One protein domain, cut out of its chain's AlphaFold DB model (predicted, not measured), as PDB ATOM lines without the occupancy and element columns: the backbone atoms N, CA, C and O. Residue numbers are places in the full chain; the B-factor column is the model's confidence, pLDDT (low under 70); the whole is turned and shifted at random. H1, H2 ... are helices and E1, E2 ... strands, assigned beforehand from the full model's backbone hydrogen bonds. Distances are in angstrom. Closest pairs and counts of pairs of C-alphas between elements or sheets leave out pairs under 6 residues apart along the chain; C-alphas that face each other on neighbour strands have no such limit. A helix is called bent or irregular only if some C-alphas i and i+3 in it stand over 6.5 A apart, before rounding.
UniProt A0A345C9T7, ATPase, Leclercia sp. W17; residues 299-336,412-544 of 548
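Overview. This is residues 299 to 336 and 412 to 544 of the 548 residues of the protein "ATPase" of Leclercia sp. W17 (UniProt A0A345C9T7). The domain is one strongly twisted sheet of eight strands, with helix H4 packed over one face and the small helix H3 on the opposite face. H5 begins beside the E6 and E7 hairpin, and residues 533 to 544 stick out from the body as an arm, while the short H1 and H2 sit in the stretch between E4 and E5. The printed part has 171 residues, in the order E1 E2 E3 E4 H1 H2 E5 E6 E7 H3 E8 H4 H5. The sheet is branched at E3 and antiparallel, and the class is mixed, helices and strands. The whole is compact, with a radius of gyration of the C-alphas of 16.9 A and spans of 57 by 39 by 38 A.

Arrangement. Start at E3, residues 323 to 336, which has three neighbours. On one side find E1, residues 299 to 305, with N 301 and O 334 at 2.8 A, and E2, residues 311 to 315, in a hairpin with E3, with N 313 and O 326 at 2.9 A. On the other side is E4, residues 412 to 418, with N 331 and O 414 at 2.9 A. E4 has E3 on one side and E5, residues 440 to 446, on the other side, with N 415 and O 444 at 2.8 A. E5 pairs with E8, residues 488 to 492, where N 492 and O 445 are 2.7 A apart. E8 pairs with E7, residues 470 to 476, where N 473 and O 491 are 2.8 A apart. E7 forms a hairpin with the edge strand E6, residues 462 to 467, where N 465 and O 472 are 2.8 A apart. H4, residues 495 to 511, is on the sheet at a height of 7.5 A, over E5 and only just not over E2, on which 2 of its C-alphas fall. On the local plane it stands at 59 degrees to E5, only just slantwise to the strands. Its closest C-alphas to E5 are those of Lys 497 and Phe 443, 7.0 A apart. H3, residues 477 to 481, is on the opposite face at a height of 6.4 A, over none of the strands, but only just: 2 of its C-alphas fall on E3. H5, residues 522 to 543, only grazes the sheet with its residues 522 to 528; its closest C-alphas to E6 are those of Ala 524 and Phe 466, 4.6 A apart. H4 and H5 are near each other, their closest C-alphas 8.2 A apart. H1, residues 421 to 426, only grazes the sheet, and H2, residues 432 to 436, is not on it; the two are close but not clearly touching, with the C-alphas of Thr 424 and Ala 434 6.4 A apart. Each O i to N i+4 pair is within hydrogen-bond range in H1, H2, H3 and H5, and 11 of 13 are in H4.

Along the chain. Find C-alpha 299 at (-12.668, -19.168, 38.102), where E1 begins. E3 runs from C-alpha 323 at (23.806, -32.889, 45.089) over 37.8 A. H4 is 25.0 A long and irregular: C-alphas 496 and 499 are 7.3 A apart. H5 runs 31.7 A to C-alpha 543 at (32.535, -3.927, 65.850).

Size, cuts and confidence. The C-alphas of Ala 299 and Met 544, 58.1 A apart, are the two farthest apart. Residues 337 to 411 are not printed, and C-alphas 336 and 412 are 12.4 A apart across the cut. The link from E5 to E6 is long, with 15 residues. The mean pLDDT of the printed part is 78.3; 26 residues are under 70, among them 447 to 460 and 539 to 544.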
ATOM      1  N   ALA A 299     -13.094 -18.643  36.809       74.62
ATOM      2  CA  ALA A 299     -12.668 -19.168  38.102       74.62
ATOM      3  C   ALA A 299     -11.336 -18.559  38.539       74.62
ATOM      4  O   ALA A 299     -10.374 -18.538  37.775       74.62
ATOM      5  N   SER A 300     -11.283 -18.098  39.785       73.62
ATOM      6  CA  SER A 300     -10.031 -17.837  40.493       73.62
ATOM      7  C   SER A 300      -9.425 -19.166  40.893       73.62
ATOM      8  O   SER A 300     -10.147 -19.981  41.452       73.62
ATOM      9  N   ALA A 301      -8.142 -19.382  40.646       73.25
ATOM     10  CA  ALA A 301      -7.488 -20.635  40.958       73.25
ATOM     11  C   ALA A 301      -6.019 -20.452  41.348       73.25
ATOM     12  O   ALA A 301      -5.317 -19.625  40.762       73.25
ATOM     13  N   THR A 302      -5.573 -21.267  42.306       77.75
ATOM     14  CA  THR A 302      -4.150 -21.459  42.614       77.75
ATOM     15  C   THR A 302      -3.700 -22.796  42.047       77.75
ATOM     16  O   THR A 302      -4.267 -23.832  42.393       77.75
ATOM     17  N   PHE A 303      -2.687 -22.765  41.189       78.50
ATOM     18  CA  PHE A 303      -2.080 -23.937  40.565       78.50
ATOM     19  C   PHE A 303      -0.664 -24.126  41.090       78.50
ATOM     20  O   PHE A 303       0.072 -23.149  41.201       78.50
ATOM     21  N   TYR A 304      -0.277 -25.374  41.335       82.62
ATOM     22  CA  TYR A 304       1.095 -25.762  41.655       82.62
ATOM     23  C   TYR A 304       1.637 -26.604  40.505       82.62
ATOM     24  O   TYR A 304       1.020 -27.599  40.127       82.62
ATOM     25  N   LEU A 305       2.747 -26.175  39.911       82.12
ATOM     26  CA  LEU A 305       3.348 -26.795  38.736       82.12
ATOM     27  C   LEU A 305       4.689 -27.435  39.123       82.12
ATOM     28  O   LEU A 305       5.567 -26.741  39.651       82.12
ATOM     29  N   PRO A 306       4.865 -28.738  38.859       76.81
ATOM     30  CA  PRO A 306       3.993 -29.607  38.064       76.81
ATOM     31  C   PRO A 306       2.827 -30.194  38.883       76.81
ATOM     32  O   PRO A 306       1.880 -30.717  38.306       76.81
ATOM     33  N   ASP A 307       2.942 -30.152  40.211       80.19
ATOM     34  CA  ASP A 307       1.992 -30.613  41.221       80.19
ATOM     35  C   ASP A 307       2.390 -30.032  42.599       80.19
ATOM     36  O   ASP A 307       3.354 -29.269  42.716       80.19
ATOM     37  N   ARG A 308       1.667 -30.428  43.656       78.75
ATOM     38  CA  ARG A 308       1.910 -30.047  45.063       78.75
ATOM     39  C   ARG A 308       3.014 -30.853  45.759       78.75
ATOM     40  O   ARG A 308       3.010 -30.980  46.977       78.75
ATOM     41  N   VAL A 309       3.917 -31.466  45.013       81.88
ATOM     42  CA  VAL A 309       5.142 -32.090  45.533       81.88
ATOM     43  C   VAL A 309       6.359 -31.433  44.890       81.88
ATOM     44  O   VAL A 309       7.429 -31.383  45.491       81.88
ATOM     45  N   GLY A 310       6.192 -30.863  43.697       81.31
ATOM     46  CA  GLY A 310       7.239 -30.131  43.009       81.31
ATOM     47  C   GLY A 310       8.249 -31.045  42.319       81.31
ATOM     48  O   GLY A 310       8.168 -32.277  42.326       81.31
ATOM     49  N   TRP A 311       9.255 -30.419  41.727       77.88
ATOM     50  CA  TRP A 311      10.374 -31.073  41.065       77.88
ATOM     51  C   TRP A 311      11.555 -31.269  42.008       77.88
ATOM     52  O   TRP A 311      11.910 -30.322  42.713       77.88
ATOM     53  N   PRO A 312      12.214 -32.445  41.990       77.81
ATOM     54  CA  PRO A 312      13.502 -32.599  42.643       77.81
ATOM     55  C   PRO A 312      14.550 -31.802  41.877       77.81
ATOM     56  O   PRO A 312      14.786 -32.043  40.691       77.81
ATOM     57  N   LEU A 313      15.213 -30.880  42.568       74.94
ATOM     58  CA  LEU A 313      16.386 -30.216  42.031       74.94
ATOM     59  C   LEU A 313      17.612 -31.036  42.422       74.94
ATOM     60  O   LEU A 313      18.033 -31.057  43.577       74.94
ATOM     61  N   ALA A 314      18.156 -31.750  41.443       72.81
ATOM     62  CA  ALA A 314      19.376 -32.523  41.594       72.81
ATOM     63  C   ALA A 314      20.416 -32.016  40.600       72.81
ATOM     64  O   ALA A 314      20.170 -31.986  39.395       72.81
ATOM     65  N   TYR A 315      21.591 -31.658  41.103       70.81
ATOM     66  CA  TYR A 315      22.714 -31.228  40.280       70.81
ATOM     67  C   TYR A 315      23.847 -32.232  40.430       70.81
ATOM     68  O   TYR A 315      24.173 -32.648  41.535       70.81
ATOM     69  N   THR A 316      24.440 -32.677  39.327       70.56
ATOM     70  CA  THR A 316      25.604 -33.569  39.384       70.56
ATOM     71  C   THR A 316      26.789 -32.845  38.771       70.56
ATOM     72  O   THR A 316      26.851 -32.778  37.543       70.56
ATOM     73  N   PRO A 317      27.697 -32.299  39.592       64.75
ATOM     74  CA  PRO A 317      28.941 -31.737  39.089       64.75
ATOM     75  C   PRO A 317      29.792 -32.819  38.410       64.75
ATOM     76  O   PRO A 317      29.697 -34.008  38.733       64.75
ATOM     77  N   GLU A 318      30.640 -32.412  37.468       69.12
ATOM     78  CA  GLU A 318      31.598 -33.319  36.837       69.12
ATOM     79  C   GLU A 318      32.542 -33.913  37.899       69.12
ATOM     80  O   GLU A 318      33.138 -33.192  38.695       69.12
ATOM     81  N   GLY A 319      32.651 -35.244  37.945       70.25
ATOM     82  CA  GLY A 319      33.551 -35.939  38.872       70.25
ATOM     83  C   GLY A 319      33.102 -36.008  40.340       70.25
ATOM     84  O   GLY A 319      33.861 -36.531  41.155       70.25
ATOM     85  N   ALA A 320      31.893 -35.553  40.691       69.06
ATOM     86  CA  ALA A 320      31.382 -35.584  42.065       69.06
ATOM     87  C   ALA A 320      29.959 -36.182  42.172       69.06
ATOM     88  O   ALA A 320      29.238 -36.286  41.174       69.06
ATOM     89  N   PRO A 321      29.554 -36.658  43.370       70.75
ATOM     90  CA  PRO A 321      28.243 -37.270  43.563       70.75
ATOM     91  C   PRO A 321      27.104 -36.254  43.345       70.75
ATOM     92  O   PRO A 321      27.304 -35.054  43.538       70.75
ATOM     93  N   PRO A 322      25.892 -36.709  42.969       73.56
ATOM     94  CA  PRO A 322      24.738 -35.827  42.830       73.56
ATOM     95  C   PRO A 322      24.415 -35.082  44.131       73.56
ATOM     96  O   PRO A 322      24.204 -35.697  45.177       73.56
ATOM     97  N   LEU A 323      24.317 -33.759  44.043       75.75
ATOM     98  CA  LEU A 323      23.806 -32.889  45.089       75.75
ATOM     99  C   LEU A 323      22.277 -32.851  45.025       75.75
ATOM    100  O   LEU A 323      21.700 -32.480  44.001       75.75
ATOM    101  N   ASN A 324      21.629 -33.195  46.138       78.69
ATOM    102  CA  ASN A 324      20.207 -32.938  46.342       78.69
ATOM    103  C   ASN A 324      20.023 -31.504  46.849       78.69
ATOM    104  O   ASN A 324      20.463 -31.167  47.947       78.69
ATOM    105  N   MET A 325      19.348 -30.682  46.055       79.06
ATOM    106  CA  MET A 325      19.138 -29.266  46.327       79.06
ATOM    107  C   MET A 325      17.742 -28.965  46.890       79.06
ATOM    108  O   MET A 325      17.402 -27.798  47.090       79.06
ATOM    109  N   GLY A 326      16.937 -29.995  47.161       81.56
ATOM    110  CA  GLY A 326      15.557 -29.873  47.625       81.56
ATOM    111  C   GLY A 326      14.538 -29.955  46.493       81.56
ATOM    112  O   GLY A 326      14.828 -30.462  45.407       81.56
ATOM    113  N   MET A 327      13.335 -29.454  46.762       83.56
ATOM    114  CA  MET A 327      12.236 -29.432  45.796       83.56
ATOM    115  C   MET A 327      11.864 -28.010  45.417       83.56
ATOM    116  O   MET A 327      11.908 -27.122  46.264       83.56
ATOM    117  N   LEU A 328      11.431 -27.799  44.174       84.12
ATOM    118  CA  LEU A 328      10.791 -26.548  43.768       84.12
ATOM    119  C   LEU A 328       9.483 -26.817  43.051       84.12
ATOM    120  O   LEU A 328       9.399 -27.707  42.206       84.12
ATOM    121  N   TRP A 329       8.496 -25.977  43.309       84.94
ATOM    122  CA  TRP A 329       7.356 -25.835  42.416       84.94
ATOM    123  C   TRP A 329       7.184 -24.378  42.019       84.94
ATOM    124  O   TRP A 329       7.668 -23.459  42.688       84.94
ATOM    125  N   VAL A 330       6.459 -24.173  40.927       85.00
ATOM    126  CA  VAL A 330       5.918 -22.862  40.581       85.00
ATOM    127  C   VAL A 330       4.480 -22.816  41.052       85.00
ATOM    128  O   VAL A 330       3.705 -23.702  40.706       85.00
ATOM    129  N   TYR A 331       4.114 -21.785  41.803       86.06
ATOM    130  CA  TYR A 331       2.714 -21.519  42.108       86.06
ATOM    131  C   TYR A 331       2.208 -20.363  41.249       86.06
ATOM    132  O   TYR A 331       2.923 -19.383  41.035       86.06
ATOM    133  N   LEU A 332       0.983 -20.484  40.746       81.62
ATOM    134  CA  LEU A 332       0.301 -19.461  39.958       81.62
ATOM    135  C   LEU A 332      -1.081 -19.206  40.545       81.62
ATOM    136  O   LEU A 332      -1.913 -20.107  40.599       81.62
ATOM    137  N   GLU A 333      -1.339 -17.965  40.924       81.25
ATOM    138  CA  GLU A 333      -2.646 -17.456  41.315       81.25
ATOM    139  C   GLU A 333      -3.206 -16.618  40.163       81.25
ATOM    140  O   GLU A 333      -2.658 -15.574  39.797       81.25
ATOM    141  N   THR A 334      -4.301 -17.082  39.562       78.19
ATOM    142  CA  THR A 334      -4.889 -16.432  38.385       78.19
ATOM    143  C   THR A 334      -6.408 -16.566  38.353       78.19
ATOM    144  O   THR A 334      -6.984 -17.445  38.990       78.19
ATOM    145  N   GLN A 335      -7.070 -15.691  37.597       80.19
ATOM    146  CA  GLN A 335      -8.485 -15.817  37.252       80.19
ATOM    147  C   GLN A 335      -8.603 -16.221  35.789       80.19
ATOM    148  O   GLN A 335      -8.334 -15.400  34.916       80.19
ATOM    149  N   LEU A 336      -9.017 -17.459  35.515       79.94
ATOM    150  CA  LEU A 336      -9.190 -17.963  34.154       79.94
ATOM    151  C   LEU A 336     -10.654 -17.895  33.728       79.94
ATOM    152  O   LEU A 336     -11.535 -18.407  34.422       79.94
ATOM    153  N   LYS A 412      -0.520 -13.562  39.542       81.00
ATOM    154  CA  LYS A 412       0.376 -13.651  40.698       81.00
ATOM    155  C   LYS A 412       1.003 -15.035  40.732       81.00
ATOM    156  O   LYS A 412       0.458 -15.989  40.183       81.00
ATOM    157  N   GLY A 413       2.152 -15.155  41.368       84.38
ATOM    158  CA  GLY A 413       2.824 -16.438  41.483       84.38
ATOM    159  C   GLY A 413       4.286 -16.281  41.833       84.38
ATOM    160  O   GLY A 413       4.760 -15.173  42.086       84.38
ATOM    161  N   GLY A 414       5.005 -17.391  41.803       88.38
ATOM    162  CA  GLY A 414       6.408 -17.432  42.168       88.38
ATOM    163  C   GLY A 414       6.943 -18.851  42.245       88.38
ATOM    164  O   GLY A 414       6.293 -19.810  41.833       88.38
ATOM    165  N   ILE A 415       8.143 -18.971  42.794       88.31
ATOM    166  CA  ILE A 415       8.768 -20.236  43.157       88.31
ATOM    167  C   ILE A 415       8.677 -20.381  44.664       88.31
ATOM    168  O   ILE A 415       9.046 -19.455  45.394       88.31
ATOM    169  N   GLN A 416       8.270 -21.562  45.112       90.19
ATOM    170  CA  GLN A 416       8.514 -21.983  46.485       90.19
ATOM    171  C   GLN A 416       9.537 -23.113  46.488       90.19
ATOM    172  O   GLN A 416       9.595 -23.924  45.558       90.19
ATOM    173  N   TRP A 417      10.351 -23.142  47.534       88.25
ATOM    174  CA  TRP A 417      11.405 -24.124  47.726       88.25
ATOM    175  C   TRP A 417      11.154 -24.909  49.007       88.25
ATOM    176  O   TRP A 417      10.844 -24.326  50.042       88.25
ATOM    177  N   LEU A 418      11.312 -26.227  48.931       87.00
ATOM    178  CA  LEU A 418      11.368 -27.108  50.091       87.00
ATOM    179  C   LEU A 418      12.814 -27.542  50.301       87.00
ATOM    180  O   LEU A 418      13.451 -28.122  49.412       87.00
ATOM    181  N   GLN A 419      13.312 -27.282  51.503       85.56
ATOM    182  CA  GLN A 419      14.673 -27.599  51.894       85.56
ATOM    183  C   GLN A 419      14.879 -29.124  51.997       85.56
ATOM    184  O   GLN A 419      14.039 -29.823  52.563       85.56
ATOM    185  N   PRO A 420      16.001 -29.687  51.500       82.31
ATOM    186  CA  PRO A 420      16.261 -31.108  51.677       82.31
ATOM    187  C   PRO A 420      16.566 -31.419  53.149       82.31
ATOM    188  O   PRO A 420      17.304 -30.691  53.815       82.31
ATOM    189  N   VAL A 421      16.087 -32.563  53.641       81.00
ATOM    190  CA  VAL A 421      16.271 -33.010  55.039       81.00
ATOM    191  C   VAL A 421      17.748 -33.015  55.469       81.00
ATOM    192  O   VAL A 421      18.077 -32.709  56.616       81.00
ATOM    193  N   ALA A 422      18.662 -33.327  54.545       78.31
ATOM    194  CA  ALA A 422      20.102 -33.288  54.797       78.31
ATOM    195  C   ALA A 422      20.609 -31.875  55.151       78.31
ATOM    196  O   ALA A 422      21.466 -31.745  56.023       78.31
ATOM    197  N   ALA A 423      20.058 -30.824  54.531       79.31
ATOM    198  CA  ALA A 423      20.383 -29.439  54.868       79.31
ATOM    199  C   ALA A 423      19.913 -29.081  56.279       79.31
ATOM    200  O   ALA A 423      20.657 -28.458  57.028       79.31
ATOM    201  N   THR A 424      18.714 -29.522  56.664       78.81
ATOM    202  CA  THR A 424      18.153 -29.275  58.003       78.81
ATOM    203  C   THR A 424      19.046 -29.878  59.084       78.81
ATOM    204  O   THR A 424      19.388 -29.201  60.053       78.81
ATOM    205  N   LYS A 425      19.517 -31.116  58.865       79.50
ATOM    206  CA  LYS A 425      20.483 -31.788  59.749       79.50
ATOM    207  C   LYS A 425      21.824 -31.058  59.801       79.50
ATOM    208  O   LYS A 425      22.356 -30.855  60.886       79.50
ATOM    209  N   TYR A 426      22.356 -30.648  58.649       75.19
ATOM    210  CA  TYR A 426      23.614 -29.899  58.572       75.19
ATOM    211  C   TYR A 426      23.543 -28.560  59.322       75.19
ATOM    212  O   TYR A 426      24.487 -28.179  60.004       75.19
ATOM    213  N   GLN A 427      22.403 -27.872  59.235       77.31
ATOM    214  CA  GLN A 427      22.149 -26.606  59.923       77.31
ATOM    215  C   GLN A 427      21.894 -26.771  61.431       77.31
ATOM    216  O   GLN A 427      21.771 -25.770  62.127       77.31
ATOM    217  N   GLY A 428      21.796 -28.004  61.943       80.25
ATOM    218  CA  GLY A 428      21.522 -28.266  63.358       80.25
ATOM    219  C   GLY A 428      20.115 -27.862  63.813       80.25
ATOM    220  O   GLY A 428      19.886 -27.749  65.014       80.25
ATOM    221  N   LYS A 429      19.181 -27.651  62.875       82.12
ATOM    222  CA  LYS A 429      17.791 -27.274  63.173       82.12
ATOM    223  C   LYS A 429      17.077 -28.421  63.888       82.12
ATOM    224  O   LYS A 429      17.157 -29.574  63.454       82.12
ATOM    225  N   THR A 430      16.367 -28.111  64.971       82.81
ATOM    226  CA  THR A 430      15.613 -29.088  65.780       82.81
ATOM    227  C   THR A 430      14.269 -28.512  66.230       82.81
ATOM    228  O   THR A 430      14.085 -27.297  66.204       82.81
ATOM    229  N   GLY A 431      13.328 -29.374  66.633       84.38
ATOM    230  CA  GLY A 431      11.988 -28.946  67.059       84.38
ATOM    231  C   GLY A 431      11.274 -28.141  65.970       84.38
ATOM    232  O   GLY A 431      11.324 -28.518  64.799       84.38
ATOM    233  N   ASP A 432      10.682 -27.014  66.356       83.88
ATOM    234  CA  ASP A 432       9.925 -26.108  65.486       83.88
ATOM    235  C   ASP A 432      10.724 -25.649  64.247       83.88
ATOM    236  O   ASP A 432      10.167 -25.474  63.165       83.88
ATOM    237  N   GLU A 433      12.052 -25.502  64.353       79.31
ATOM    238  CA  GLU A 433      12.901 -25.108  63.215       79.31
ATOM    239  C   GLU A 433      13.037 -26.215  62.163       79.31
ATOM    240  O   GLU A 433      13.239 -25.934  60.978       79.31
ATOM    241  N   ALA A 434      12.970 -27.479  62.590       80.38
ATOM    242  CA  ALA A 434      12.993 -28.620  61.685       80.38
ATOM    243  C   ALA A 434      11.632 -28.817  61.008       80.38
ATOM    244  O   ALA A 434      11.601 -29.151  59.826       80.38
ATOM    245  N   GLU A 435      10.536 -28.560  61.728       81.31
ATOM    246  CA  GLU A 435       9.175 -28.557  61.182       81.31
ATOM    247  C   GLU A 435       9.013 -27.457  60.124       81.31
ATOM    248  O   GLU A 435       8.643 -27.751  58.993       81.31
ATOM    249  N   ALA A 436       9.442 -26.227  60.423       81.62
ATOM    250  CA  ALA A 436       9.423 -25.124  59.459       81.62
ATOM    251  C   ALA A 436      10.292 -25.392  58.212       81.62
ATOM    252  O   ALA A 436       9.987 -24.923  57.120       81.62
ATOM    253  N   ALA A 437      11.385 -26.153  58.349       81.12
ATOM    254  CA  ALA A 437      12.226 -26.547  57.217       81.12
ATOM    255  C   ALA A 437      11.617 -27.673  56.357       81.12
ATOM    256  O   ALA A 437      12.130 -27.932  55.268       81.12
ATOM    257  N   ALA A 438      10.563 -28.342  56.837       82.44
ATOM    258  CA  ALA A 438       9.817 -29.373  56.114       82.44
ATOM    259  C   ALA A 438       8.625 -28.805  55.317       82.44
ATOM    260  O   ALA A 438       7.864 -29.567  54.718       82.44
ATOM    261  N   GLU A 439       8.480 -27.479  55.267       85.62
ATOM    262  CA  GLU A 439       7.451 -26.788  54.495       85.62
ATOM    263  C   GLU A 439       8.039 -26.053  53.282       85.62
ATOM    264  O   GLU A 439       9.207 -25.657  53.254       85.62
ATOM    265  N   PHE A 440       7.209 -25.865  52.254       86.38
ATOM    266  CA  PHE A 440       7.560 -25.025  51.114       86.38
ATOM    267  C   PHE A 440       7.537 -23.554  51.522       86.38
ATOM    268  O   PHE A 440       6.520 -23.049  51.996       86.38
ATOM    269  N   VAL A 441       8.640 -22.850  51.277       87.12
ATOM    270  CA  VAL A 441       8.771 -21.419  51.570       87.12
ATOM    271  C   VAL A 441       8.884 -20.597  50.291       87.12
ATOM    272  O   VAL A 441       9.551 -21.004  49.337       87.12
ATOM    273  N   ASP A 442       8.253 -19.420  50.275       88.06
ATOM    274  CA  ASP A 442       8.377 -18.457  49.177       88.06
ATOM    275  C   ASP A 442       9.842 -18.073  48.958       88.06
ATOM    276  O   ASP A 442      10.491 -17.504  49.843       88.06
ATOM    277  N   PHE A 443      10.341 -18.370  47.757       85.62
ATOM    278  CA  PHE A 443      11.734 -18.173  47.376       85.62
ATOM    279  C   PHE A 443      11.910 -16.961  46.453       85.62
ATOM    280  O   PHE A 443      12.786 -16.123  46.668       85.62
ATOM    281  N   CYS A 444      11.044 -16.823  45.450       88.19
ATOM    282  CA  CYS A 444      10.989 -15.648  44.580       88.19
ATOM    283  C   CYS A 444       9.598 -15.501  43.963       88.19
ATOM    284  O   CYS A 444       8.902 -16.495  43.772       88.19
ATOM    285  N   THR A 445       9.197 -14.285  43.605       88.50
ATOM    286  CA  THR A 445       7.846 -13.981  43.108       88.50
ATOM    287  C   THR A 445       7.884 -13.503  41.667       88.50
ATOM    288  O   THR A 445       8.849 -12.873  41.246       88.50
ATOM    289  N   ILE A 446       6.850 -13.795  40.882       80.69
ATOM    290  CA  ILE A 446       6.724 -13.286  39.513       80.69
ATOM    291  C   ILE A 446       6.720 -11.758  39.579       80.69
ATOM    292  O   ILE A 446       5.812 -11.139  40.136       80.69
ATOM    293  N   GLY A 447       7.775 -11.165  39.030       67.00
ATOM    294  CA  GLY A 447       8.040  -9.741  39.132       67.00
ATOM    295  C   GLY A 447       7.385  -8.937  38.015       67.00
ATOM    296  O   GLY A 447       7.388  -9.351  36.858       67.00
ATOM    297  N   THR A 448       6.858  -7.754  38.340       60.97
ATOM    298  CA  THR A 448       6.387  -6.776  37.340       60.97
ATOM    299  C   THR A 448       7.499  -5.856  36.837       60.97
ATOM    300  O   THR A 448       7.286  -5.098  35.893       60.97
ATOM    301  N   SER A 449       8.689  -5.905  37.449       57.25
ATOM    302  CA  SER A 449       9.794  -4.986  37.150       57.25
ATOM    303  C   SER A 449      10.835  -5.544  36.176       57.25
ATOM    304  O   SER A 449      11.734  -4.813  35.747       57.25
ATOM    305  N   ILE A 450      10.698  -6.811  35.767       58.00
ATOM    306  CA  ILE A 450      11.558  -7.431  34.756       58.00
ATOM    307  C   ILE A 450      10.910  -7.297  33.373       58.00
ATOM    308  O   ILE A 450       9.923  -7.957  33.055       58.00
ATOM    309  N   THR A 451      11.515  -6.470  32.522       55.31
ATOM    310  CA  THR A 451      11.217  -6.388  31.085       55.31
ATOM    311  C   THR A 451      12.517  -6.554  30.293       55.31
ATOM    312  O   THR A 451      13.576  -6.129  30.750       55.31
ATOM    313  N   GLY A 452      12.457  -7.176  29.109       51.69
ATOM    314  CA  GLY A 452      13.569  -7.139  28.145       51.69
ATOM    315  C   GLY A 452      14.655  -8.212  28.287       51.69
ATOM    316  O   GLY A 452      15.829  -7.907  28.111       51.69
ATOM    317  N   MET A 453      14.288  -9.473  28.534       55.69
ATOM    318  CA  MET A 453      15.239 -10.598  28.638       55.69
ATOM    319  C   MET A 453      15.625 -11.268  27.310       55.69
ATOM    320  O   MET A 453      16.139 -12.385  27.312       55.69
ATOM    321  N   ALA A 454      15.401 -10.608  26.170       53.41
ATOM    322  CA  ALA A 454      15.651 -11.194  24.855       53.41
ATOM    323  C   ALA A 454      17.116 -11.669  24.709       53.41
ATOM    324  O   ALA A 454      18.038 -10.856  24.666       53.41
ATOM    325  N   GLY A 455      17.317 -12.991  24.626       53.75
ATOM    326  CA  GLY A 455      18.603 -13.636  24.337       53.75
ATOM    327  C   GLY A 455      19.489 -13.989  25.541       53.75
ATOM    328  O   GLY A 455      20.469 -14.711  25.362       53.75
ATOM    329  N   LEU A 456      19.171 -13.543  26.762       53.75
ATOM    330  CA  LEU A 456      19.911 -13.966  27.959       53.75
ATOM    331  C   LEU A 456      19.407 -15.334  28.432       53.75
ATOM    332  O   LEU A 456      18.222 -15.500  28.715       53.75
ATOM    333  N   GLY A 457      20.316 -16.312  28.518       52.00
ATOM    334  CA  GLY A 457      19.980 -17.690  28.889       52.00
ATOM    335  C   GLY A 457      19.057 -18.368  27.876       52.00
ATOM    336  O   GLY A 457      18.140 -19.083  28.287       52.00
ATOM    337  N   ALA A 458      19.266 -18.084  26.582       57.38
ATOM    338  CA  ALA A 458      18.518 -18.667  25.473       57.38
ATOM    339  C   ALA A 458      18.575 -20.204  25.531       57.38
ATOM    340  O   ALA A 458      19.658 -20.780  25.472       57.38
ATOM    341  N   GLY A 459      17.421 -20.848  25.686       59.53
ATOM    342  CA  GLY A 459      17.267 -22.304  25.768       59.53
ATOM    343  C   GLY A 459      17.560 -22.944  27.130       59.53
ATOM    344  O   GLY A 459      17.270 -24.126  27.331       59.53
ATOM    345  N   ALA A 460      18.026 -22.160  28.108       63.47
ATOM    346  CA  ALA A 460      18.206 -22.634  29.475       63.47
ATOM    347  C   ALA A 460      16.851 -22.844  30.171       63.47
ATOM    348  O   ALA A 460      15.985 -21.963  30.182       63.47
ATOM    349  N   THR A 461      16.682 -24.006  30.802       72.31
ATOM    350  CA  THR A 461      15.422 -24.389  31.456       72.31
ATOM    351  C   THR A 461      15.267 -23.819  32.864       72.31
ATOM    352  O   THR A 461      14.139 -23.632  33.319       72.31
ATOM    353  N   PHE A 462      16.376 -23.545  33.558       79.31
ATOM    354  CA  PHE A 462      16.396 -22.955  34.898       79.31
ATOM    355  C   PHE A 462      17.744 -22.275  35.178       79.31
ATOM    356  O   PHE A 462      18.777 -22.923  35.043       79.31
ATOM    357  N   TYR A 463      17.752 -20.996  35.567       82.25
ATOM    358  CA  TYR A 463      18.962 -20.296  36.034       82.25
ATOM    359  C   TYR A 463      18.624 -19.025  36.830       82.25
ATOM    360  O   TYR A 463      17.507 -18.514  36.758       82.25
ATOM    361  N   CYS A 464      19.613 -18.484  37.542       86.69
ATOM    362  CA  CYS A 464      19.572 -17.207  38.247       86.69
ATOM    363  C   CYS A 464      20.483 -16.175  37.573       86.69
ATOM    364  O   CYS A 464      21.637 -16.456  37.249       86.69
ATOM    365  N   THR A 465      19.979 -14.958  37.399       86.69
ATOM    366  CA  THR A 465      20.716 -13.798  36.885       86.69
ATOM    367  C   THR A 465      20.509 -12.582  37.790       86.69
ATOM    368  O   THR A 465      19.715 -12.628  38.728       86.69
ATOM    369  N   PHE A 466      21.234 -11.491  37.541       87.00
ATOM    370  CA  PHE A 466      21.105 -10.242  38.284       87.00
ATOM    371  C   PHE A 466      20.732  -9.108  37.336       87.00
ATOM    372  O   PHE A 466      21.514  -8.719  36.472       87.00
ATOM    373  N   LEU A 467      19.515  -8.596  37.492       81.44
ATOM    374  CA  LEU A 467      18.899  -7.628  36.591       81.44
ATOM    375  C   LEU A 467      18.277  -6.513  37.409       81.44
ATOM    376  O   LEU A 467      17.597  -6.771  38.398       81.44
ATOM    377  N   ASN A 468      18.497  -5.268  36.989       81.62
ATOM    378  CA  ASN A 468      17.874  -4.089  37.597       81.62
ATOM    379  C   ASN A 468      17.990  -4.045  39.139       81.62
ATOM    380  O   ASN A 468      17.077  -3.597  39.827       81.62
ATOM    381  N   GLY A 469      19.118  -4.520  39.687       85.12
ATOM    382  CA  GLY A 469      19.380  -4.534  41.131       85.12
ATOM    383  C   GLY A 469      18.812  -5.733  41.898       85.12
ATOM    384  O   GLY A 469      18.924  -5.759  43.122       85.12
ATOM    385  N   LYS A 470      18.234  -6.727  41.214       87.62
ATOM    386  CA  LYS A 470      17.599  -7.899  41.829       87.62
ATOM    387  C   LYS A 470      18.133  -9.211  41.266       87.62
ATOM    388  O   LYS A 470      18.434  -9.316  40.077       87.62
ATOM    389  N   PHE A 471      18.187 -10.235  42.115       90.12
ATOM    390  CA  PHE A 471      18.370 -11.614  41.666       90.12
ATOM    391  C   PHE A 471      17.068 -12.121  41.056       90.12
ATOM    392  O   PHE A 471      16.001 -11.935  41.636       90.12
ATOM    393  N   CYS A 472      17.156 -12.731  39.879       87.19
ATOM    394  CA  CYS A 472      16.005 -13.155  39.097       87.19
ATOM    395  C   CYS A 472      16.202 -14.593  38.624       87.19
ATOM    396  O   CYS A 472      17.184 -14.887  37.942       87.19
ATOM    397  N   PHE A 473      15.252 -15.466  38.938       85.56
ATOM    398  CA  PHE A 473      15.197 -16.828  38.429       85.56
ATOM    399  C   PHE A 473      14.359 -16.882  37.157       85.56
ATOM    400  O   PHE A 473      13.201 -16.464  37.155       85.56
ATOM    401  N   LYS A 474      14.935 -17.425  36.084       82.31
ATOM    402  CA  LYS A 474      14.185 -17.848  34.901       82.31
ATOM    403  C   LYS A 474      13.847 -19.322  35.028       82.31
ATOM    404  O   LYS A 474      14.718 -20.128  35.345       82.31
ATOM    405  N   ILE A 475      12.601 -19.660  34.723       80.44
ATOM    406  CA  ILE A 475      12.107 -21.033  34.675       80.44
ATOM    407  C   ILE A 475      11.360 -21.222  33.367       80.44
ATOM    408  O   ILE A 475      10.343 -20.570  33.129       80.44
ATOM    409  N   ALA A 476      11.840 -22.116  32.515       78.31
ATOM    410  CA  ALA A 476      11.129 -22.467  31.299       78.31
ATOM    411  C   ALA A 476       9.766 -23.090  31.638       78.31
ATOM    412  O   ALA A 476       9.672 -23.968  32.497       78.31
ATOM    413  N   ALA A 477       8.709 -22.696  30.926       75.62
ATOM    414  CA  ALA A 477       7.401 -23.334  31.060       75.62
ATOM    415  C   ALA A 477       7.480 -24.833  30.731       75.62
ATOM    416  O   ALA A 477       6.749 -25.621  31.322       75.62
ATOM    417  N   SER A 478       8.412 -25.249  29.862       71.75
ATOM    418  CA  SER A 478       8.680 -26.663  29.572       71.75
ATOM    419  C   SER A 478       9.114 -27.469  30.797       71.75
ATOM    420  O   SER A 478       8.782 -28.648  30.892       71.75
ATOM    421  N   LEU A 479       9.785 -26.841  31.770       75.88
ATOM    422  CA  LEU A 479      10.141 -27.488  33.029       75.88
ATOM    423  C   LEU A 479       8.896 -27.766  33.877       75.88
ATOM    424  O   LEU A 479       8.736 -28.847  34.427       75.88
ATOM    425  N   CYS A 480       8.009 -26.782  33.991       73.62
ATOM    426  CA  CYS A 480       6.860 -26.835  34.894       73.62
ATOM    427  C   CYS A 480       5.673 -27.595  34.303       73.62
ATOM    428  O   CYS A 480       4.952 -28.289  35.014       73.62
ATOM    429  N   CYS A 481       5.474 -27.448  32.999       73.62
ATOM    430  CA  CYS A 481       4.314 -27.942  32.279       73.62
ATOM    431  C   CYS A 481       4.663 -29.151  31.404       73.62
ATOM    432  O   CYS A 481       3.752 -29.785  30.892       73.62
ATOM    433  N   GLY A 482       5.940 -29.496  31.204       69.94
ATOM    434  CA  GLY A 482       6.399 -30.588  30.334       69.94
ATOM    435  C   GLY A 482       6.737 -30.129  28.913       69.94
ATOM    436  O   GLY A 482       6.502 -28.974  28.551       69.94
ATOM    437  N   LEU A 483       7.245 -31.055  28.092       69.19
ATOM    438  CA  LEU A 483       7.696 -30.793  26.716       69.19
ATOM    439  C   LEU A 483       6.642 -30.026  25.887       69.19
ATOM    440  O   LEU A 483       5.444 -30.138  26.140       69.19
ATOM    441  N   GLY A 484       7.091 -29.171  24.964       64.25
ATOM    442  CA  GLY A 484       6.227 -28.369  24.081       64.25
ATOM    443  C   GLY A 484       5.546 -27.145  24.709       64.25
ATOM    444  O   GLY A 484       4.982 -26.329  23.980       64.25
ATOM    445  N   ALA A 485       5.601 -26.966  26.036       70.75
ATOM    446  CA  ALA A 485       5.150 -25.715  26.648       70.75
ATOM    447  C   ALA A 485       6.105 -24.571  26.278       70.75
ATOM    448  O   ALA A 485       7.323 -24.716  26.389       70.75
ATOM    449  N   LYS A 486       5.540 -23.435  25.859       72.44
ATOM    450  CA  LYS A 486       6.285 -22.266  25.373       72.44
ATOM    451  C   LYS A 486       6.304 -21.174  26.434       72.44
ATOM    452  O   LYS A 486       5.360 -21.052  27.206       72.44
ATOM    453  N   GLY A 487       7.331 -20.336  26.448       73.75
ATOM    454  CA  GLY A 487       7.454 -19.257  27.426       73.75
ATOM    455  C   GLY A 487       8.316 -19.612  28.635       73.75
ATOM    456  O   GLY A 487       8.694 -20.760  28.854       73.75
ATOM    457  N   ALA A 488       8.592 -18.613  29.464       75.56
ATOM    458  CA  ALA A 488       9.277 -18.789  30.737       75.56
ATOM    459  C   ALA A 488       8.700 -17.843  31.795       75.56
ATOM    460  O   ALA A 488       8.280 -16.727  31.481       75.56
ATOM    461  N   PHE A 489       8.716 -18.282  33.049       77.25
ATOM    462  CA  PHE A 489       8.442 -17.435  34.200       77.25
ATOM    463  C   PHE A 489       9.737 -16.763  34.651       77.25
ATOM    464  O   PHE A 489      10.791 -17.400  34.709       77.25
ATOM    465  N   LEU A 490       9.646 -15.473  34.968       80.75
ATOM    466  CA  LEU A 490      10.730 -14.697  35.555       80.75
ATOM    467  C   LEU A 490      10.311 -14.267  36.956       80.75
ATOM    468  O   LEU A 490       9.357 -13.505  37.121       80.75
ATOM    469  N   CYS A 491      11.024 -14.781  37.950       85.31
ATOM    470  CA  CYS A 491      10.720 -14.572  39.354       85.31
ATOM    471  C   CYS A 491      11.851 -13.793  40.034       85.31
ATOM    472  O   CYS A 491      13.016 -14.166  39.938       85.31
ATOM    473  N   GLU A 492      11.517 -12.715  40.729       88.88
ATOM    474  CA  GLU A 492      12.431 -11.844  41.459       88.88
ATOM    475  C   GLU A 492      12.594 -12.320  42.906       88.88
ATOM    476  O   GLU A 492      11.614 -12.609  43.596       88.88
ATOM    477  N   VAL A 493      13.831 -12.353  43.398       90.62
ATOM    478  CA  VAL A 493      14.111 -12.475  44.832       90.62
ATOM    479  C   VAL A 493      13.845 -11.113  45.474       90.62
ATOM    480  O   VAL A 493      14.525 -10.128  45.166       90.62
ATOM    481  N   GLY A 494      12.845 -11.053  46.355       87.56
ATOM    482  CA  GLY A 494      12.542  -9.859  47.144       87.56
ATOM    483  C   GLY A 494      13.710  -9.471  48.054       87.56
ATOM    484  O   GLY A 494      14.487 -10.324  48.488       87.56
ATOM    485  N   TYR A 495      13.851  -8.182  48.366       85.69
ATOM    486  CA  TYR A 495      14.945  -7.704  49.222       85.69
ATOM    487  C   TYR A 495      14.894  -8.339  50.619       85.69
ATOM    488  O   TYR A 495      15.924  -8.691  51.189       85.69
ATOM    489  N   GLU A 496      13.687  -8.551  51.131       84.88
ATOM    490  CA  GLU A 496      13.386  -9.250  52.377       84.88
ATOM    491  C   GLU A 496      13.770 -10.738  52.355       84.88
ATOM    492  O   GLU A 496      13.972 -11.327  53.413       84.88
ATOM    493  N   LYS A 497      13.929 -11.330  51.165       86.19
ATOM    494  CA  LYS A 497      14.326 -12.728  50.946       86.19
ATOM    495  C   LYS A 497      15.807 -12.906  50.613       86.19
ATOM    496  O   LYS A 497      16.253 -14.029  50.399       86.19
ATOM    497  N   LEU A 498      16.610 -11.835  50.605       86.75
ATOM    498  CA  LEU A 498      18.041 -11.929  50.278       86.75
ATOM    499  C   LEU A 498      18.836 -12.805  51.255       86.75
ATOM    500  O   LEU A 498      19.765 -13.489  50.830       86.75
ATOM    501  N   ALA A 499      18.482 -12.797  52.543       83.12
ATOM    502  CA  ALA A 499      19.120 -13.663  53.534       83.12
ATOM    503  C   ALA A 499      18.787 -15.143  53.280       83.12
ATOM    504  O   ALA A 499      19.695 -15.975  53.271       83.12
ATOM    505  N   ASP A 500      17.518 -15.448  52.990       82.94
ATOM    506  CA  ASP A 500      17.049 -16.795  52.645       82.94
ATOM    507  C   ASP A 500      17.734 -17.300  51.362       82.94
ATOM    508  O   ASP A 500      18.269 -18.409  51.327       82.94
ATOM    509  N   PHE A 501      17.812 -16.450  50.330       86.94
ATOM    510  CA  PHE A 501      18.552 -16.728  49.095       86.94
ATOM    511  C   PHE A 501      20.043 -16.978  49.356       86.94
ATOM    512  O   PHE A 501      20.625 -17.908  48.797       86.94
ATOM    513  N   GLY A 502      20.666 -16.179  50.220       87.06
ATOM    514  CA  GLY A 502      22.070 -16.338  50.575       87.06
ATOM    515  C   GLY A 502      22.359 -17.635  51.330       87.06
ATOM    516  O   GLY A 502      23.327 -18.329  51.014       87.06
ATOM    517  N   ALA A 503      21.496 -17.998  52.283       82.06
ATOM    518  CA  ALA A 503      21.573 -19.263  53.009       82.06
ATOM    519  C   ALA A 503      21.383 -20.465  52.071       82.06
ATOM    520  O   ALA A 503      22.134 -21.440  52.157       82.06
ATOM    521  N   TRP A 504      20.432 -20.367  51.137       84.94
ATOM    522  CA  TRP A 504      20.242 -21.353  50.077       84.94
ATOM    523  C   TRP A 504      21.511 -21.506  49.232       84.94
ATOM    524  O   TRP A 504      22.036 -22.613  49.125       84.94
ATOM    525  N   LEU A 505      22.053 -20.408  48.694       87.19
ATOM    526  CA  LEU A 505      23.230 -20.431  47.824       87.19
ATOM    527  C   LEU A 505      24.461 -20.992  48.548       87.19
ATOM    528  O   LEU A 505      25.188 -21.802  47.977       87.19
ATOM    529  N   ALA A 506      24.672 -20.616  49.811       85.50
ATOM    530  CA  ALA A 506      25.763 -21.139  50.627       85.50
ATOM    531  C   ALA A 506      25.659 -22.658  50.833       85.50
ATOM    532  O   ALA A 506      26.665 -23.355  50.709       85.50
ATOM    533  N   TYR A 507      24.454 -23.182  51.094       83.19
ATOM    534  CA  TYR A 507      24.237 -24.626  51.196       83.19
ATOM    535  C   TYR A 507      24.557 -25.345  49.880       83.19
ATOM    536  O   TYR A 507      25.248 -26.365  49.903       83.19
ATOM    537  N   GLN A 508      24.115 -24.796  48.739       83.19
ATOM    538  CA  GLN A 508      24.418 -25.401  47.440       83.19
ATOM    539  C   GLN A 508      25.924 -25.414  47.178       83.19
ATOM    540  O   GLN A 508      26.480 -26.459  46.863       83.19
ATOM    541  N   LEU A 509      26.610 -24.287  47.386       84.62
ATOM    542  CA  LEU A 509      28.061 -24.198  47.200       84.62
ATOM    543  C   LEU A 509      28.819 -25.161  48.114       84.62
ATOM    544  O   LEU A 509      29.744 -25.816  47.651       84.62
ATOM    545  N   TYR A 510      28.404 -25.306  49.374       83.44
ATOM    546  CA  TYR A 510      28.991 -26.291  50.282       83.44
ATOM    547  C   TYR A 510      28.822 -27.721  49.754       83.44
ATOM    548  O   TYR A 510      29.781 -28.490  49.722       83.44
ATOM    549  N   GLY A 511      27.619 -28.071  49.291       76.62
ATOM    550  CA  GLY A 511      27.336 -29.374  48.693       76.62
ATOM    551  C   GLY A 511      28.104 -29.650  47.395       76.62
ATOM    552  O   GLY A 511      28.325 -30.810  47.055       76.62
ATOM    553  N   LEU A 512      28.539 -28.600  46.695       75.50
ATOM    554  CA  LEU A 512      29.376 -28.672  45.497       75.50
ATOM    555  C   LEU A 512      30.874 -28.574  45.788       75.50
ATOM    556  O   LEU A 512      31.644 -28.440  44.843       75.50
ATOM    557  N   ASP A 513      31.303 -28.585  47.051       79.31
ATOM    558  CA  ASP A 513      32.699 -28.312  47.426       79.31
ATOM    559  C   ASP A 513      33.232 -27.023  46.763       79.31
ATOM    560  O   ASP A 513      34.348 -26.949  46.256       79.31
ATOM    561  N   TYR A 514      32.364 -26.008  46.689       79.88
ATOM    562  CA  TYR A 514      32.605 -24.692  46.096       79.88
ATOM    563  C   TYR A 514      33.016 -24.694  44.611       79.88
ATOM    564  O   TYR A 514      33.562 -23.700  44.123       79.88
ATOM    565  N   HIS A 515      32.711 -25.761  43.864       75.25
ATOM    566  CA  HIS A 515      32.815 -25.759  42.402       75.25
ATOM    567  C   HIS A 515      31.876 -24.716  41.779       75.25
ATOM    568  O   HIS A 515      30.877 -24.309  42.381       75.25
ATOM    569  N   PHE A 516      32.194 -24.282  40.552       70.62
ATOM    570  CA  PHE A 516      31.371 -23.308  39.844       70.62
ATOM    571  C   PHE A 516      29.946 -23.840  39.672       70.62
ATOM    572  O   PHE A 516      29.723 -24.944  39.174       70.62
ATOM    573  N   PHE A 517      28.984 -23.042  40.125       76.19
ATOM    574  CA  PHE A 517      27.586 -23.423  40.153       76.19
ATOM    575  C   PHE A 517      26.869 -22.814  38.948       76.19
ATOM    576  O   PHE A 517      26.395 -21.681  39.005       76.19
ATOM    577  N   GLU A 518      26.802 -23.575  37.854       72.00
ATOM    578  CA  GLU A 518      26.340 -23.117  36.530       72.00
ATOM    579  C   GLU A 518      24.901 -22.578  36.505       72.00
ATOM    580  O   GLU A 518      24.547 -21.799  35.622       72.00
ATOM    581  N   LEU A 519      24.077 -22.923  37.503       78.00
ATOM    582  CA  LEU A 519      22.737 -22.352  37.661       78.00
ATOM    583  C   LEU A 519      22.765 -20.857  38.015       78.00
ATOM    584  O   LEU A 519      21.752 -20.186  37.831       78.00
ATOM    585  N   ILE A 520      23.876 -20.320  38.524       84.50
ATOM    586  CA  ILE A 520      24.037 -18.894  38.824       84.50
ATOM    587  C   ILE A 520      24.940 -18.273  37.763       84.50
ATOM    588  O   ILE A 520      26.143 -18.529  37.721       84.50
ATOM    589  N   VAL A 521      24.364 -17.410  36.927       84.62
ATOM    590  CA  VAL A 521      25.122 -16.689  35.900       84.62
ATOM    591  C   VAL A 521      26.208 -15.841  36.566       84.62
ATOM    592  O   VAL A 521      26.008 -15.269  37.639       84.62
ATOM    593  N   GLU A 522      27.362 -15.734  35.910       85.19
ATOM    594  CA  GLU A 522      28.568 -15.095  36.447       85.19
ATOM    595  C   GLU A 522      28.306 -13.696  37.035       85.19
ATOM    596  O   GLU A 522      28.786 -13.372  38.123       85.19
ATOM    597  N   ASP A 523      27.504 -12.872  36.360       86.31
ATOM    598  CA  ASP A 523      27.175 -11.524  36.833       86.31
ATOM    599  C   ASP A 523      26.340 -11.526  38.117       86.31
ATOM    600  O   ASP A 523      26.560 -10.684  38.993       86.31
ATOM    601  N   ALA A 524      25.449 -12.507  38.288       89.44
ATOM    602  CA  ALA A 524      24.736 -12.698  39.545       89.44
ATOM    603  C   ALA A 524      25.686 -13.134  40.655       89.44
ATOM    604  O   ALA A 524      25.664 -12.567  41.749       89.44
ATOM    605  N   PHE A 525      26.594 -14.062  40.365       89.31
ATOM    606  CA  PHE A 525      27.585 -14.497  41.340       89.31
ATOM    607  C   PHE A 525      28.495 -13.340  41.792       89.31
ATOM    608  O   PHE A 525      28.740 -13.150  42.989       89.31
ATOM    609  N   LYS A 526      28.938 -12.497  40.849       90.38
ATOM    610  CA  LYS A 526      29.699 -11.271  41.134       90.38
ATOM    611  C   LYS A 526      28.896 -10.287  41.981       90.38
ATOM    612  O   LYS A 526      29.447  -9.707  42.916       90.38
ATOM    613  N   ALA A 527      27.621 -10.072  41.658       91.81
ATOM    614  CA  ALA A 527      26.750  -9.179  42.417       91.81
ATOM    615  C   ALA A 527      26.584  -9.660  43.865       91.81
ATOM    616  O   ALA A 527      26.781  -8.876  44.795       91.81
ATOM    617  N   TYR A 528      26.323 -10.955  44.062       90.62
ATOM    618  CA  TYR A 528      26.203 -11.551  45.393       90.62
ATOM    619  C   TYR A 528      27.507 -11.439  46.186       90.62
ATOM    620  O   TYR A 528      27.507 -10.984  47.327       90.62
ATOM    621  N   SER A 529      28.643 -11.731  45.548       89.38
ATOM    622  CA  SER A 529      29.965 -11.595  46.171       89.38
ATOM    623  C   SER A 529      30.226 -10.165  46.659       89.38
ATOM    624  O   SER A 529      30.692  -9.963  47.781       89.38
ATOM    625  N   LYS A 530      29.883  -9.151  45.849       91.06
ATOM    626  CA  LYS A 530      29.989  -7.738  46.251       91.06
ATOM    627  C   LYS A 530      29.101  -7.428  47.457       91.06
ATOM    628  O   LYS A 530      29.559  -6.741  48.365       91.06
ATOM    629  N   ILE A 531      27.875  -7.954  47.495       88.31
ATOM    630  CA  ILE A 531      26.969  -7.811  48.646       88.31
ATOM    631  C   ILE A 531      27.596  -8.400  49.910       88.31
ATOM    632  O   ILE A 531      27.656  -7.709  50.923       88.31
ATOM    633  N   CYS A 532      28.143  -9.616  49.852       86.50
ATOM    634  CA  CYS A 532      28.825 -10.223  50.998       86.50
ATOM    635  C   CYS A 532      29.990  -9.357  51.507       86.50
ATOM    636  O   CYS A 532      30.112  -9.141  52.711       86.50
ATOM    637  N   VAL A 533      30.819  -8.816  50.608       87.44
ATOM    638  CA  VAL A 533      31.946  -7.938  50.980       87.44
ATOM    639  C   VAL A 533      31.467  -6.639  51.636       87.44
ATOM    640  O   VAL A 533      32.056  -6.207  52.631       87.44
ATOM    641  N   MET A 534      30.395  -6.027  51.121       85.75
ATOM    642  CA  MET A 534      29.797  -4.832  51.729       85.75
ATOM    643  C   MET A 534      29.273  -5.132  53.138       85.75
ATOM    644  O   MET A 534      29.621  -4.422  54.077       85.75
ATOM    645  N   LEU A 535      28.539  -6.236  53.318       82.62
ATOM    646  CA  LEU A 535      28.023  -6.651  54.628       82.62
ATOM    647  C   LEU A 535      29.147  -6.912  55.644       82.62
ATOM    648  O   LEU A 535      29.040  -6.514  56.802       82.62
ATOM    649  N   ILE A 536      30.246  -7.543  55.221       81.62
ATOM    650  CA  ILE A 536      31.423  -7.767  56.076       81.62
ATOM    651  C   ILE A 536      32.094  -6.445  56.470       81.62
ATOM    652  O   ILE A 536      32.536  -6.295  57.610       81.62
ATOM    653  N   SER A 537      32.151  -5.482  55.549       76.44
ATOM    654  CA  SER A 537      32.728  -4.160  55.810       76.44
ATOM    655  C   SER A 537      31.899  -3.387  56.843       76.44
ATOM    656  O   SER A 537      32.456  -2.897  57.822       76.44
ATOM    657  N   ASP A 538      30.569  -3.408  56.720       72.38
ATOM    658  CA  ASP A 538      29.658  -2.794  57.696       72.38
ATOM    659  C   ASP A 538      29.735  -3.458  59.081       72.38
ATOM    660  O   ASP A 538      29.630  -2.789  60.113       72.38
ATOM    661  N   MET A 539      29.927  -4.784  59.142       66.56
ATOM    662  CA  MET A 539      30.146  -5.487  60.413       66.56
ATOM    663  C   MET A 539      31.440  -5.035  61.089       66.56
ATOM    664  O   MET A 539      31.458  -4.844  62.304       66.56
ATOM    665  N   LYS A 540      32.515  -4.833  60.318       62.84
ATOM    666  CA  LYS A 540      33.783  -4.326  60.847       62.84
ATOM    667  C   LYS A 540      33.608  -2.934  61.450       62.84
ATOM    668  O   LYS A 540      34.096  -2.704  62.551       62.84
ATOM    669  N   ASP A 541      32.861  -2.051  60.797       60.00
ATOM    670  CA  ASP A 541      32.614  -0.701  61.313       60.00
ATOM    671  C   ASP A 541      31.743  -0.714  62.581       60.00
ATOM    672  O   ASP A 541      32.012   0.034  63.519       60.00
ATOM    673  N   LYS A 542      30.766  -1.627  62.685       56.66
ATOM    674  CA  LYS A 542      29.953  -1.808  63.905       56.66
ATOM    675  C   LYS A 542      30.722  -2.420  65.079       56.66
ATOM    676  O   LYS A 542      30.448  -2.069  66.220       56.66
ATOM    677  N   VAL A 543      31.671  -3.319  64.817       56.16
ATOM    678  CA  VAL A 543      32.535  -3.927  65.850       56.16
ATOM    679  C   VAL A 543      33.641  -2.962  66.300       56.16
ATOM    680  O   VAL A 543      34.133  -3.072  67.420       56.16
ATOM    681  N   MET A 544      34.015  -1.996  65.456       52.69
ATOM    682  CA  MET A 544      35.076  -1.018  65.732       52.69
ATOM    683  C   MET A 544      34.566   0.318  66.295       52.69
ATOM    684  O   MET A 544      35.384   1.193  66.579       52.69
TER     685      MET A 544